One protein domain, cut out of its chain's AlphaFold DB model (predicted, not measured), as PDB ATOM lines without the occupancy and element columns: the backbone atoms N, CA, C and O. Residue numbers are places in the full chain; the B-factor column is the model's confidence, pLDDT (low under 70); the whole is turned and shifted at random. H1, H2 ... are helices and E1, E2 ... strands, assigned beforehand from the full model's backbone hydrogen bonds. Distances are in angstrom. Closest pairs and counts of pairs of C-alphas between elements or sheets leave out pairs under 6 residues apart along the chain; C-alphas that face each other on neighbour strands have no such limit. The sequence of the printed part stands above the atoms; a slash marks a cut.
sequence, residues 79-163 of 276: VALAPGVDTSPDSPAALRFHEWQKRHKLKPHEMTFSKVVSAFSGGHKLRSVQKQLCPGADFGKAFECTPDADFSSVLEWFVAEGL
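What this domain is: This is residues 79 to 163 of the 276 residues of the protein "Hypothetical protein" of Alexandrium catenella (UniProt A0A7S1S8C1). Four short helices make a small body with H2 and H4 in the middle, near each other but not touching, and H1 and H3 on opposite sides of them; H2 and H3 form a helical hairpin, and H4, the longest helix, touches no other helix but is near H1 and H2 and close to H3. The three-residue strand E1 lies at one end, by the last residue of H2, and in the long link before H4 residues 140 to 145 stick out as a free loop. The printed part has 85 residues, with one named strand and four named helices in the order E1, H1, H2, H3, H4, and its class is mostly helix. The whole is compact, with a radius of gyration of the C-alphas of 12.8 A, and spans 38 by 29 by 20 A.

How they stand to each other: Begin at E1, residues 79 to 81, which pairs with no named strand. Look next at H1, residues 92 to 103, which is apart from E1. H2, residues 113 to 120, comes close to E1 at the C-alphas of Ala 80 and Phe 120, their closest, 5.2 A apart. H1 and H2 only just touch, with 3 pairs of C-alphas within 8 A, and H1 does so with residues 94 to 98 alone; the closest C-alphas are those of Ala 94 and Phe 113, 5.9 A apart, and the lines are about perpendicular at 75 degrees. H3, residues 126 to 133, touches H2, and the two form a helical hairpin: they run opposite ways at a shallow tilt of 32 degrees, with the C-alphas of Ala 119 and Val 129 closest, at 5.5 A. H1 and H3 are apart. H4, residues 148 to 160, is close to H3 but not clearly touching; the C-alphas of Gln 130 and Phe 151 are closest, at 6.6 A. Their tilt of 69 degrees is steep, only just short of about perpendicular, and they run opposite ways. H4 is near H1 and near H2, and apart from E1. In H1, H2, H3 and H4, every O i to N i+4 pair is within hydrogen-bond range.

Where its parts are: Find C-alpha 79 at (-1.883, 109.387, -79.934), where E1 begins; it measures 7.1 A from first to last C-alpha. Go on to C-alpha 92 at (-23.227, 109.803, -83.045), from which H1 runs 16.9 A to C-alpha 103. H2 then covers 10.8 A and H3 10.5 A. H4, the longest helix, runs 18.1 A and ends at C-alpha 160, at (-13.780, 110.117, -72.127).

The domain as a whole: The C-alphas farthest apart are those of Gly 84 and Phe 143, 39.1 A. The printed part has no cut. The link from H3 to H4, residues 134 to 147, is long, and the link from H2 to H3 is tight. The mean pLDDT of the printed part is 75.7; look for values under 70 in residues 105 to 111 and 135 to 149.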
ATOM      1  N   VAL A  79      -0.441 109.621 -80.024       89.50
ATOM      2  CA  VAL A  79      -1.883 109.387 -79.934       89.50
ATOM      3  C   VAL A  79      -2.449 109.075 -81.309       89.50
ATOM      4  O   VAL A  79      -1.963 109.586 -82.321       89.50
ATOM      5  N   ALA A  80      -3.456 108.215 -81.342       90.00
ATOM      6  CA  ALA A  80      -4.195 107.875 -82.546       90.00
ATOM      7  C   ALA A  80      -5.683 107.732 -82.234       90.00
ATOM      8  O   ALA A  80      -6.069 107.567 -81.078       90.00
ATOM      9  N   LEU A  81      -6.511 107.739 -83.274       90.06
ATOM     10  CA  LEU A  81      -7.910 107.350 -83.140       90.06
ATOM     11  C   LEU A  81      -8.040 105.862 -82.789       90.06
ATOM     12  O   LEU A  81      -7.272 105.018 -83.273       90.06
ATOM     13  N   ALA A  82      -9.033 105.550 -81.961       86.69
ATOM     14  CA  ALA A  82      -9.381 104.184 -81.611       86.69
ATOM     15  C   ALA A  82      -9.819 103.389 -82.866       86.69
ATOM     16  O   ALA A  82     -10.379 103.950 -83.814       86.69
ATOM     17  N   PRO A  83      -9.526 102.076 -82.927       82.88
ATOM     18  CA  PRO A  83      -9.934 101.240 -84.053       82.88
ATOM     19  C   PRO A  83     -11.461 101.169 -84.160       82.88
ATOM     20  O   PRO A  83     -12.142 100.986 -83.159       82.88
ATOM     21  N   GLY A  84     -11.985 101.256 -85.385       81.12
ATOM     22  CA  GLY A  84     -13.417 101.073 -85.646       81.12
ATOM     23  C   GLY A  84     -14.306 102.253 -85.246       81.12
ATOM     24  O   GLY A  84     -15.524 102.109 -85.264       81.12
ATOM     25  N   VAL A  85     -13.726 103.406 -84.900       82.56
ATOM     26  CA  VAL A  85     -14.489 104.639 -84.667       82.56
ATOM     27  C   VAL A  85     -15.050 105.157 -85.985       82.56
ATOM     28  O   VAL A  85     -14.312 105.314 -86.959       82.56
ATOM     29  N   ASP A  86     -16.346 105.464 -85.994       81.88
ATOM     30  CA  ASP A  86     -16.969 106.179 -87.099       81.88
ATOM     31  C   ASP A  86     -16.523 107.648 -87.083       81.88
ATOM     32  O   ASP A  86     -16.842 108.415 -86.175       81.88
ATOM     33  N   THR A  87     -15.738 108.021 -88.089       80.50
ATOM     34  CA  THR A  87     -15.201 109.373 -88.269       80.50
ATOM     35  C   THR A  87     -16.096 110.258 -89.132       80.50
ATOM     36  O   THR A  87     -15.697 111.373 -89.477       80.50
ATOM     37  N   SER A  88     -17.270 109.767 -89.537       82.88
ATOM     38  CA  SER A  88     -18.204 110.534 -90.350       82.88
ATOM     39  C   SER A  88     -18.703 111.784 -89.598       82.88
ATOM     40  O   SER A  88     -18.814 111.778 -88.364       82.88
ATOM     41  N   PRO A  89     -18.991 112.888 -90.314       77.12
ATOM     42  CA  PRO A  89     -19.515 114.110 -89.703       77.12
ATOM     43  C   PRO A  89     -20.921 113.929 -89.110       77.12
ATOM     44  O   PRO A  89     -21.305 114.714 -88.250       77.12
ATOM     45  N   ASP A  90     -21.643 112.887 -89.529       81.31
ATOM     46  CA  ASP A  90     -22.982 112.533 -89.043       81.31
ATOM     47  C   ASP A  90     -22.949 111.412 -87.988       81.31
ATOM     48  O   ASP A  90     -23.992 110.915 -87.558       81.31
ATOM     49  N   SER A  91     -21.752 111.000 -87.559       86.75
ATOM     50  CA  SER A  91     -21.590 109.976 -86.531       86.75
ATOM     51  C   SER A  91     -22.235 110.417 -85.206       86.75
ATOM     52  O   SER A  91     -22.262 111.610 -84.874       86.75
ATOM     53  N   PRO A  92     -22.700 109.471 -84.369       85.62
ATOM     54  CA  PRO A  92     -23.227 109.803 -83.045       85.62
ATOM     55  C   PRO A  92     -22.196 110.548 -82.179       85.62
ATOM     56  O   PRO A  92     -22.567 111.404 -81.377       85.62
ATOM     57  N   ALA A  93     -20.902 110.270 -82.370       85.00
ATOM     58  CA  ALA A  93     -19.814 110.986 -81.711       85.00
ATOM     59  C   ALA A  93     -19.726 112.450 -82.172       85.00
ATOM     60  O   ALA A  93     -19.564 113.340 -81.339       85.00
ATOM     61  N   ALA A  94     -19.891 112.723 -83.470       85.00
ATOM     62  CA  ALA A  94     -19.894 114.084 -84.002       85.00
ATOM     63  C   ALA A  94     -21.055 114.928 -83.448       85.00
ATOM     64  O   ALA A  94     -20.855 116.089 -83.083       85.00
ATOM     65  N   LEU A  95     -22.249 114.336 -83.320       85.25
ATOM     66  CA  LEU A  95     -23.416 114.999 -82.727       85.25
ATOM     67  C   LEU A  95     -23.173 115.355 -81.255       85.25
ATOM     68  O   LEU A  95     -23.351 116.511 -80.863       85.25
ATOM     69  N   ARG A  96     -22.683 114.398 -80.456       85.31
ATOM     70  CA  ARG A  96     -22.329 114.636 -79.047       85.31
ATOM     71  C   ARG A  96     -21.224 115.674 -78.895       85.31
ATOM     72  O   ARG A  96     -21.304 116.513 -78.002       85.31
ATOM     73  N   PHE A  97     -20.228 115.658 -79.780       85.75
ATOM     74  CA  PHE A  97     -19.165 116.660 -79.783       85.75
ATOM     75  C   PHE A  97     -19.730 118.066 -80.006       85.75
ATOM     76  O   PHE A  97     -19.366 119.004 -79.299       85.75
ATOM     77  N   HIS A  98     -20.665 118.215 -80.946       83.75
ATOM     78  CA  HIS A  98     -21.311 119.495 -81.222       83.75
ATOM     79  C   HIS A  98     -22.167 119.993 -80.043       83.75
ATOM     80  O   HIS A  98     -22.152 121.184 -79.719       83.75
ATOM     81  N   GLU A  99     -22.896 119.098 -79.374       84.69
ATOM     82  CA  GLU A  99     -23.651 119.421 -78.156       84.69
ATOM     83  C   GLU A  99     -22.736 119.825 -76.996       84.69
ATOM     84  O   GLU A  99     -22.982 120.833 -76.328       84.69
ATOM     85  N   TRP A 100     -21.652 119.080 -76.788       84.88
ATOM     86  CA  TRP A 100     -20.632 119.384 -75.791       84.88
ATOM     87  C   TRP A 100     -19.992 120.756 -76.048       84.88
ATOM     88  O   TRP A 100     -19.953 121.602 -75.153       84.88
ATOM     89  N   GLN A 101     -19.608 121.048 -77.294       82.69
ATOM     90  CA  GLN A 101     -19.016 122.333 -77.678       82.69
ATOM     91  C   GLN A 101     -19.949 123.517 -77.365       82.69
ATOM     92  O   GLN A 101     -19.491 124.552 -76.870       82.69
ATOM     93  N   LYS A 102     -21.265 123.358 -77.588       80.56
ATOM     94  CA  LYS A 102     -22.278 124.368 -77.222       80.56
ATOM     95  C   LYS A 102     -22.320 124.625 -75.716       80.56
ATOM     96  O   LYS A 102     -22.404 125.782 -75.305       80.56
ATOM     97  N   ARG A 103     -22.256 123.572 -74.894       77.88
ATOM     98  CA  ARG A 103     -22.290 123.682 -73.422       77.88
ATOM     99  C   ARG A 103     -21.043 124.367 -72.864       77.88
ATOM    100  O   ARG A 103     -21.162 125.202 -71.971       77.88
ATOM    101  N   HIS A 104     -19.874 124.084 -73.436       73.00
ATOM    102  CA  HIS A 104     -18.596 124.651 -72.994       73.00
ATOM    103  C   HIS A 104     -18.302 126.054 -73.551       73.00
ATOM    104  O   HIS A 104     -17.230 126.597 -73.297       73.00
ATOM    105  N   LYS A 105     -19.251 126.672 -74.277       66.31
ATOM    106  CA  LYS A 105     -19.125 128.019 -74.873       66.31
ATOM    107  C   LYS A 105     -17.857 128.202 -75.718       66.31
ATOM    108  O   LYS A 105     -17.406 129.330 -75.920       66.31
ATOM    109  N   LEU A 106     -17.305 127.107 -76.240       62.44
ATOM    110  CA  LEU A 106     -16.223 127.158 -77.211       62.44
ATOM    111  C   LEU A 106     -16.765 127.892 -78.433       62.44
ATOM    112  O   LEU A 106     -17.838 127.547 -78.941       62.44
ATOM    113  N   LYS A 107     -16.070 128.947 -78.872       55.66
ATOM    114  CA  LYS A 107     -16.564 129.801 -79.954       55.66
ATOM    115  C   LYS A 107     -16.943 128.919 -81.156       55.66
ATOM    116  O   LYS A 107     -16.145 128.075 -81.568       55.66
ATOM    117  N   PRO A 108     -18.143 129.091 -81.740       46.69
ATOM    118  CA  PRO A 108     -18.708 128.179 -82.740       46.69
ATOM    119  C   PRO A 108     -17.970 128.175 -84.095       46.69
ATOM    120  O   PRO A 108     -18.511 127.682 -85.078       46.69
ATOM    121  N   HIS A 109     -16.766 128.747 -84.187       50.50
ATOM    122  CA  HIS A 109     -16.004 128.903 -85.430       50.50
ATOM    123  C   HIS A 109     -14.630 128.209 -85.449       50.50
ATOM    124  O   HIS A 109     -13.989 128.227 -86.494       50.50
ATOM    125  N   GLU A 110     -14.153 127.569 -84.372       59.56
ATOM    126  CA  GLU A 110     -12.717 127.208 -84.307       59.56
ATOM    127  C   GLU A 110     -12.377 125.706 -84.461       59.56
ATOM    128  O   GLU A 110     -11.268 125.377 -84.909       59.56
ATOM    129  N   MET A 111     -13.315 124.775 -84.217       69.62
ATOM    130  CA  MET A 111     -13.041 123.326 -84.301       69.62
ATOM    131  C   MET A 111     -14.224 122.474 -84.782       69.62
ATOM    132  O   MET A 111     -15.090 122.092 -84.004       69.62
ATOM    133  N   THR A 112     -14.228 122.093 -86.060       81.38
ATOM    134  CA  THR A 112     -15.130 121.048 -86.575       81.38
ATOM    135  C   THR A 112     -14.663 119.665 -86.115       81.38
ATOM    136  O   THR A 112     -13.459 119.403 -86.118       81.38
ATOM    137  N   PHE A 113     -15.587 118.739 -85.825       82.81
ATOM    138  CA  PHE A 113     -15.263 117.343 -85.483       82.81
ATOM    139  C   PHE A 113     -14.279 116.707 -86.482       82.81
ATOM    140  O   PHE A 113     -13.259 116.157 -86.084       82.81
ATOM    141  N   SER A 114     -14.501 116.903 -87.788       85.00
ATOM    142  CA  SER A 114     -13.601 116.436 -88.857       85.00
ATOM    143  C   SER A 114     -12.169 116.997 -88.757       85.00
ATOM    144  O   SER A 114     -11.190 116.283 -88.981       85.00
ATOM    145  N   LYS A 115     -12.006 118.255 -88.325       85.00
ATOM    146  CA  LYS A 115     -10.685 118.863 -88.092       85.00
ATOM    147  C   LYS A 115      -9.985 118.213 -86.894       85.00
ATOM    148  O   LYS A 115      -8.796 117.925 -86.967       85.00
ATOM    149  N   VAL A 116     -10.721 117.935 -85.817       86.00
ATOM    150  CA  VAL A 116     -10.160 117.278 -84.625       86.00
ATOM    151  C   VAL A 116      -9.774 115.835 -84.935       86.00
ATOM    152  O   VAL A 116      -8.634 115.433 -84.719       86.00
ATOM    153  N   VAL A 117     -10.681 115.079 -85.544       87.56
ATOM    154  CA  VAL A 117     -10.449 113.701 -85.981       87.56
ATOM    155  C   VAL A 117      -9.259 113.607 -86.940       87.56
ATOM    156  O   VAL A 117      -8.391 112.754 -86.752       87.56
ATOM    157  N   SER A 118      -9.158 114.502 -87.927       86.69
ATOM    158  CA  SER A 118      -8.021 114.492 -88.857       86.69
ATOM    159  C   SER A 118      -6.689 114.744 -88.141       86.69
ATOM    160  O   SER A 118      -5.720 114.040 -88.433       86.69
ATOM    161  N   ALA A 119      -6.650 115.615 -87.128       86.62
ATOM    162  CA  ALA A 119      -5.454 115.840 -86.315       86.62
ATOM    163  C   ALA A 119      -5.013 114.592 -85.512       86.62
ATOM    164  O   ALA A 119      -3.816 114.356 -85.344       86.62
ATOM    165  N   PHE A 120      -5.949 113.747 -85.063       87.19
ATOM    166  CA  PHE A 120      -5.646 112.493 -84.348       87.19
ATOM    167  C   PHE A 120      -5.437 111.270 -85.266       87.19
ATOM    168  O   PHE A 120      -4.976 110.224 -84.805       87.19
ATOM    169  N   SER A 121      -5.740 111.366 -86.562       84.44
ATOM    170  CA  SER A 121      -5.773 110.211 -87.478       84.44
ATOM    171  C   SER A 121      -4.401 109.597 -87.821       84.44
ATOM    172  O   SER A 121      -4.333 108.427 -88.197       84.44
ATOM    173  N   GLY A 122      -3.295 110.333 -87.645       77.81
ATOM    174  CA  GLY A 122      -1.968 109.946 -88.153       77.81
ATOM    175  C   GLY A 122      -0.948 109.407 -87.141       77.81
ATOM    176  O   GLY A 122       0.225 109.255 -87.488       77.81
ATOM    177  N   GLY A 123      -1.325 109.124 -85.889       82.44
ATOM    178  CA  GLY A 123      -0.355 108.624 -84.901       82.44
ATOM    179  C   GLY A 123       0.708 109.667 -84.528       82.44
ATOM    180  O   GLY A 123       1.912 109.370 -84.460       82.44
ATOM    181  N   HIS A 124       0.279 110.917 -84.363       86.00
ATOM    182  CA  HIS A 124       1.151 112.060 -84.111       86.00
ATOM    183  C   HIS A 124       1.483 112.207 -82.621       86.00
ATOM    184  O   HIS A 124       0.797 111.667 -81.754       86.00
ATOM    185  N   LYS A 125       2.561 112.939 -82.315       87.06
ATOM    186  CA  LYS A 125       2.848 113.362 -80.937       87.06
ATOM    187  C   LYS A 125       1.794 114.376 -80.499       87.06
ATOM    188  O   LYS A 125       1.396 115.215 -81.308       87.06
ATOM    189  N   LEU A 126       1.400 114.351 -79.230       86.69
ATOM    190  CA  LEU A 126       0.365 115.235 -78.692       86.69
ATOM    191  C   LEU A 126       0.674 116.719 -78.948       86.69
ATOM    192  O   LEU A 126      -0.196 117.463 -79.391       86.69
ATOM    193  N   ARG A 127       1.945 117.126 -78.809       86.00
ATOM    194  CA  ARG A 127       2.408 118.487 -79.143       86.00
ATOM    195  C   ARG A 127       2.126 118.885 -80.598       86.00
ATOM    196  O   ARG A 127       1.863 120.049 -80.880       86.00
ATOM    197  N   SER A 128       2.222 117.946 -81.538       86.19
ATOM    198  CA  SER A 128       1.926 118.202 -82.952       86.19
ATOM    199  C   SER A 128       0.427 118.366 -83.184       86.19
ATOM    200  O   SER A 128       0.038 119.270 -83.917       86.19
ATOM    201  N   VAL A 129      -0.395 117.544 -82.526       85.69
ATOM    202  CA  VAL A 129      -1.863 117.645 -82.581       85.69
ATOM    203  C   VAL A 129      -2.320 118.995 -82.031       85.69
ATOM    204  O   VAL A 129      -3.051 119.718 -82.701       85.69
ATOM    205  N   GLN A 130      -1.804 119.395 -80.867       84.62
ATOM    206  CA  GLN A 130      -2.093 120.695 -80.261       84.62
ATOM    207  C   GLN A 130      -1.730 121.857 -81.193       84.62
ATOM    208  O   GLN A 130      -2.538 122.755 -81.380       84.62
ATOM    209  N   LYS A 131      -0.565 121.820 -81.855       83.25
ATOM    210  CA  LYS A 131      -0.173 122.859 -82.827       83.25
ATOM    211  C   LYS A 131      -1.089 122.935 -84.052       83.25
ATOM    212  O   LYS A 131      -1.293 124.022 -84.579       83.25
ATOM    213  N   GLN A 132      -1.609 121.802 -84.527       82.69
ATOM    214  CA  GLN A 132      -2.552 121.766 -85.655       82.69
ATOM    215  C   GLN A 132      -3.926 122.323 -85.268       82.69
ATOM    216  O   GLN A 132      -4.612 122.951 -86.075       82.69
ATOM    217  N   LEU A 133      -4.325 122.078 -84.023       78.81
ATOM    218  CA  LEU A 133      -5.612 122.469 -83.475       78.81
ATOM    219  C   LEU A 133      -5.637 123.923 -82.992       78.81
ATOM    220  O   LEU A 133      -6.607 124.631 -83.261       78.81
ATOM    221  N   CYS A 134      -4.541 124.379 -82.392       75.81
ATOM    222  CA  CYS A 134      -4.341 125.711 -81.831       75.81
ATOM    223  C   CYS A 134      -3.025 126.319 -82.369       75.81
ATOM    224  O   CYS A 134      -2.020 126.371 -81.649       75.81
ATOM    225  N   PRO A 135      -2.983 126.763 -83.640       62.44
ATOM    226  CA  PRO A 135      -1.806 127.408 -84.216       62.44
ATOM    227  C   PRO A 135      -1.607 128.794 -83.577       62.44
ATOM    228  O   PRO A 135      -2.187 129.779 -84.016       62.44
ATOM    229  N   GLY A 136      -0.821 128.858 -82.499       54.34
ATOM    230  CA  GLY A 136      -0.547 130.093 -81.748       54.34
ATOM    231  C   GLY A 136      -0.298 129.904 -80.247       54.34
ATOM    232  O   GLY A 136       0.116 130.850 -79.586       54.34
ATOM    233  N   ALA A 137      -0.525 128.703 -79.703       52.53
ATOM    234  CA  ALA A 137      -0.248 128.393 -78.302       52.53
ATOM    235  C   ALA A 137       1.228 127.987 -78.100       52.53
ATOM    236  O   ALA A 137       1.654 126.902 -78.509       52.53
ATOM    237  N   ASP A 138       2.015 128.863 -77.471       49.16
ATOM    238  CA  ASP A 138       3.341 128.534 -76.947       49.16
ATOM    239  C   ASP A 138       3.210 128.012 -75.508       49.16
ATOM    240  O   ASP A 138       2.834 128.748 -74.601       49.16
ATOM    241  N   PHE A 139       3.612 126.758 -75.287       46.56
ATOM    242  CA  PHE A 139       3.522 126.009 -74.017       46.56
ATOM    243  C   PHE A 139       4.260 126.654 -72.814       46.56
ATOM    244  O   PHE A 139       4.285 126.100 -71.720       46.56
ATOM    245  N   GLY A 140       4.950 127.781 -73.016       46.91
ATOM    246  CA  GLY A 140       5.867 128.389 -72.047       46.91
ATOM    247  C   GLY A 140       5.281 129.500 -71.174       46.91
ATOM    248  O   GLY A 140       5.990 129.988 -70.297       46.91
ATOM    249  N   LYS A 141       4.030 129.930 -71.385       40.16
ATOM    250  CA  LYS A 141       3.403 130.989 -70.574       40.16
ATOM    251  C   LYS A 141       2.228 130.432 -69.777       40.16
ATOM    252  O   LYS A 141       1.081 130.516 -70.182       40.16
ATOM    253  N   ALA A 142       2.545 129.870 -68.614       39.44
ATOM    254  CA  ALA A 142       1.595 129.259 -67.683       39.44
ATOM    255  C   ALA A 142       0.760 130.264 -66.858       39.44
ATOM    256  O   ALA A 142       0.248 129.909 -65.800       39.44
ATOM    257  N   PHE A 143       0.622 131.516 -67.285       35.78
ATOM    258  CA  PHE A 143      -0.152 132.502 -66.535       35.78
ATOM    259  C   PHE A 143      -0.808 133.463 -67.520       35.78
ATOM    260  O   PHE A 143      -0.115 134.028 -68.357       35.78
ATOM    261  N   GLU A 144      -2.125 133.625 -67.377       32.88
ATOM    262  CA  GLU A 144      -3.058 134.421 -68.195       32.88
ATOM    263  C   GLU A 144      -3.785 133.633 -69.302       32.88
ATOM    264  O   GLU A 144      -3.308 133.479 -70.417       32.88
ATOM    265  N   CYS A 145      -4.979 133.134 -68.945       44.75
ATOM    266  CA  CYS A 145      -6.135 132.776 -69.786       44.75
ATOM    267  C   CYS A 145      -5.896 132.686 -71.310       44.75
ATOM    268  O   CYS A 145      -6.152 133.650 -72.026       44.75
ATOM    269  N   THR A 146      -5.442 131.543 -71.831       43.75
ATOM    270  CA  THR A 146      -5.022 131.404 -73.241       43.75
ATOM    271  C   THR A 146      -5.154 129.940 -73.740       43.75
ATOM    272  O   THR A 146      -5.215 129.041 -72.905       43.75
ATOM    273  N   PRO A 147      -5.265 129.681 -75.067       49.16
ATOM    274  CA  PRO A 147      -5.782 128.485 -75.797       49.16
ATOM    275  C   PRO A 147      -5.452 127.035 -75.365       49.16
ATOM    276  O   PRO A 147      -5.961 126.092 -75.974       49.16
ATOM    277  N   ASP A 148      -4.652 126.814 -74.329       53.69
ATOM    278  CA  ASP A 148      -4.334 125.478 -73.807       53.69
ATOM    279  C   ASP A 148      -5.496 124.837 -73.027       53.69
ATOM    280  O   ASP A 148      -5.610 123.606 -72.976       53.69
ATOM    281  N   ALA A 149      -6.398 125.651 -72.467       59.62
ATOM    282  CA  ALA A 149      -7.609 125.169 -71.798       59.62
ATOM    283  C   ALA A 149      -8.598 124.518 -72.783       59.62
ATOM    284  O   ALA A 149      -9.226 123.507 -72.454       59.62
ATOM    285  N   ASP A 150      -8.681 125.043 -74.009       76.25
ATOM    286  CA  ASP A 150      -9.582 124.532 -75.044       76.25
ATOM    287  C   ASP A 150      -9.101 123.168 -75.551       76.25
ATOM    288  O   ASP A 150      -9.878 122.214 -75.614       76.25
ATOM    289  N   PHE A 151      -7.796 123.027 -75.819       82.50
ATOM    290  CA  PHE A 151      -7.218 121.744 -76.221       82.50
ATOM    291  C   PHE A 151      -7.325 120.686 -75.117       82.50
ATOM    292  O   PHE A 151      -7.687 119.546 -75.404       82.50
ATOM    293  N   SER A 152      -7.043 121.053 -73.863       83.00
ATOM    294  CA  SER A 152      -7.134 120.120 -72.732       83.00
ATOM    295  C   SER A 152      -8.563 119.610 -72.539       83.00
ATOM    296  O   SER A 152      -8.757 118.415 -72.343       83.00
ATOM    297  N   SER A 153      -9.560 120.484 -72.695       83.69
ATOM    298  CA  SER A 153     -10.980 120.114 -72.619       83.69
ATOM    299  C   SER A 153     -11.395 119.187 -73.770       83.69
ATOM    300  O   SER A 153     -12.098 118.202 -73.553       83.69
ATOM    301  N   VAL A 154     -10.919 119.455 -74.994       87.12
ATOM    302  CA  VAL A 154     -11.154 118.579 -76.155       87.12
ATOM    303  C   VAL A 154     -10.494 117.216 -75.948       87.12
ATOM    304  O   VAL A 154     -11.118 116.189 -76.204       87.12
ATOM    305  N   LEU A 155      -9.253 117.183 -75.462       87.81
ATOM    306  CA  LEU A 155      -8.548 115.936 -75.173       87.81
ATOM    307  C   LEU A 155      -9.265 115.134 -74.079       87.81
ATOM    308  O   LEU A 155      -9.457 113.933 -74.250       87.81
ATOM    309  N   GLU A 156      -9.692 115.786 -72.995       87.81
ATOM    310  CA  GLU A 156     -10.495 115.176 -71.928       87.81
ATOM    311  C   GLU A 156     -11.754 114.515 -72.492       87.81
ATOM    312  O   GLU A 156     -12.010 113.346 -72.205       87.81
ATOM    313  N   TRP A 157     -12.489 115.217 -73.357       88.12
ATOM    314  CA  TRP A 157     -13.695 114.682 -73.982       88.12
ATOM    315  C   TRP A 157     -13.402 113.502 -74.925       88.12
ATOM    316  O   TRP A 157     -14.054 112.462 -74.835       88.12
ATOM    317  N   PHE A 158     -12.385 113.606 -75.788       89.62
ATOM    318  CA  PHE A 158     -12.017 112.527 -76.717       89.62
ATOM    319  C   PHE A 158     -11.526 111.268 -75.989       89.62
ATOM    320  O   PHE A 158     -11.775 110.152 -76.450       89.62
ATOM    321  N   VAL A 159     -10.828 111.433 -74.863       88.88
ATOM    322  CA  VAL A 159     -10.423 110.313 -74.007       88.88
ATOM    323  C   VAL A 159     -11.639 109.726 -73.283       88.88
ATOM    324  O   VAL A 159     -11.755 108.502 -73.217       88.88
ATOM    325  N   ALA A 160     -12.566 110.564 -72.807       86.31
ATOM    326  CA  ALA A 160     -13.780 110.117 -72.127       86.31
ATOM    327  C   ALA A 160     -14.701 109.290 -73.031       86.31
ATOM    328  O   ALA A 160     -15.115 108.198 -72.646       86.31
ATOM    329  N   GLU A 161     -14.929 109.739 -74.266       86.00
ATOM    330  CA  GLU A 161     -15.690 108.983 -75.271       86.00
ATOM    331  C   GLU A 161     -14.907 107.779 -75.836       86.00
ATOM    332  O   GLU A 161     -15.439 107.000 -76.627       86.00
ATOM    333  N   GLY A 162     -13.638 107.594 -75.448       86.06
ATOM    334  CA  GLY A 162     -12.802 106.485 -75.914       86.06
ATOM    335  C   GLY A 162     -12.419 106.576 -77.393       86.06
ATOM    336  O   GLY A 162     -12.119 105.558 -78.015       86.06
ATOM    337  N   LEU A 163     -12.430 107.782 -77.966       88.50
ATOM    338  CA  LEU A 163     -12.109 108.034 -79.373       88.50
ATOM    339  C   LEU A 163     -10.604 108.095 -79.623       88.50
ATOM    340  O   LEU A 163     -10.160 107.861 -80.747       88.50
TER     341      LEU A 163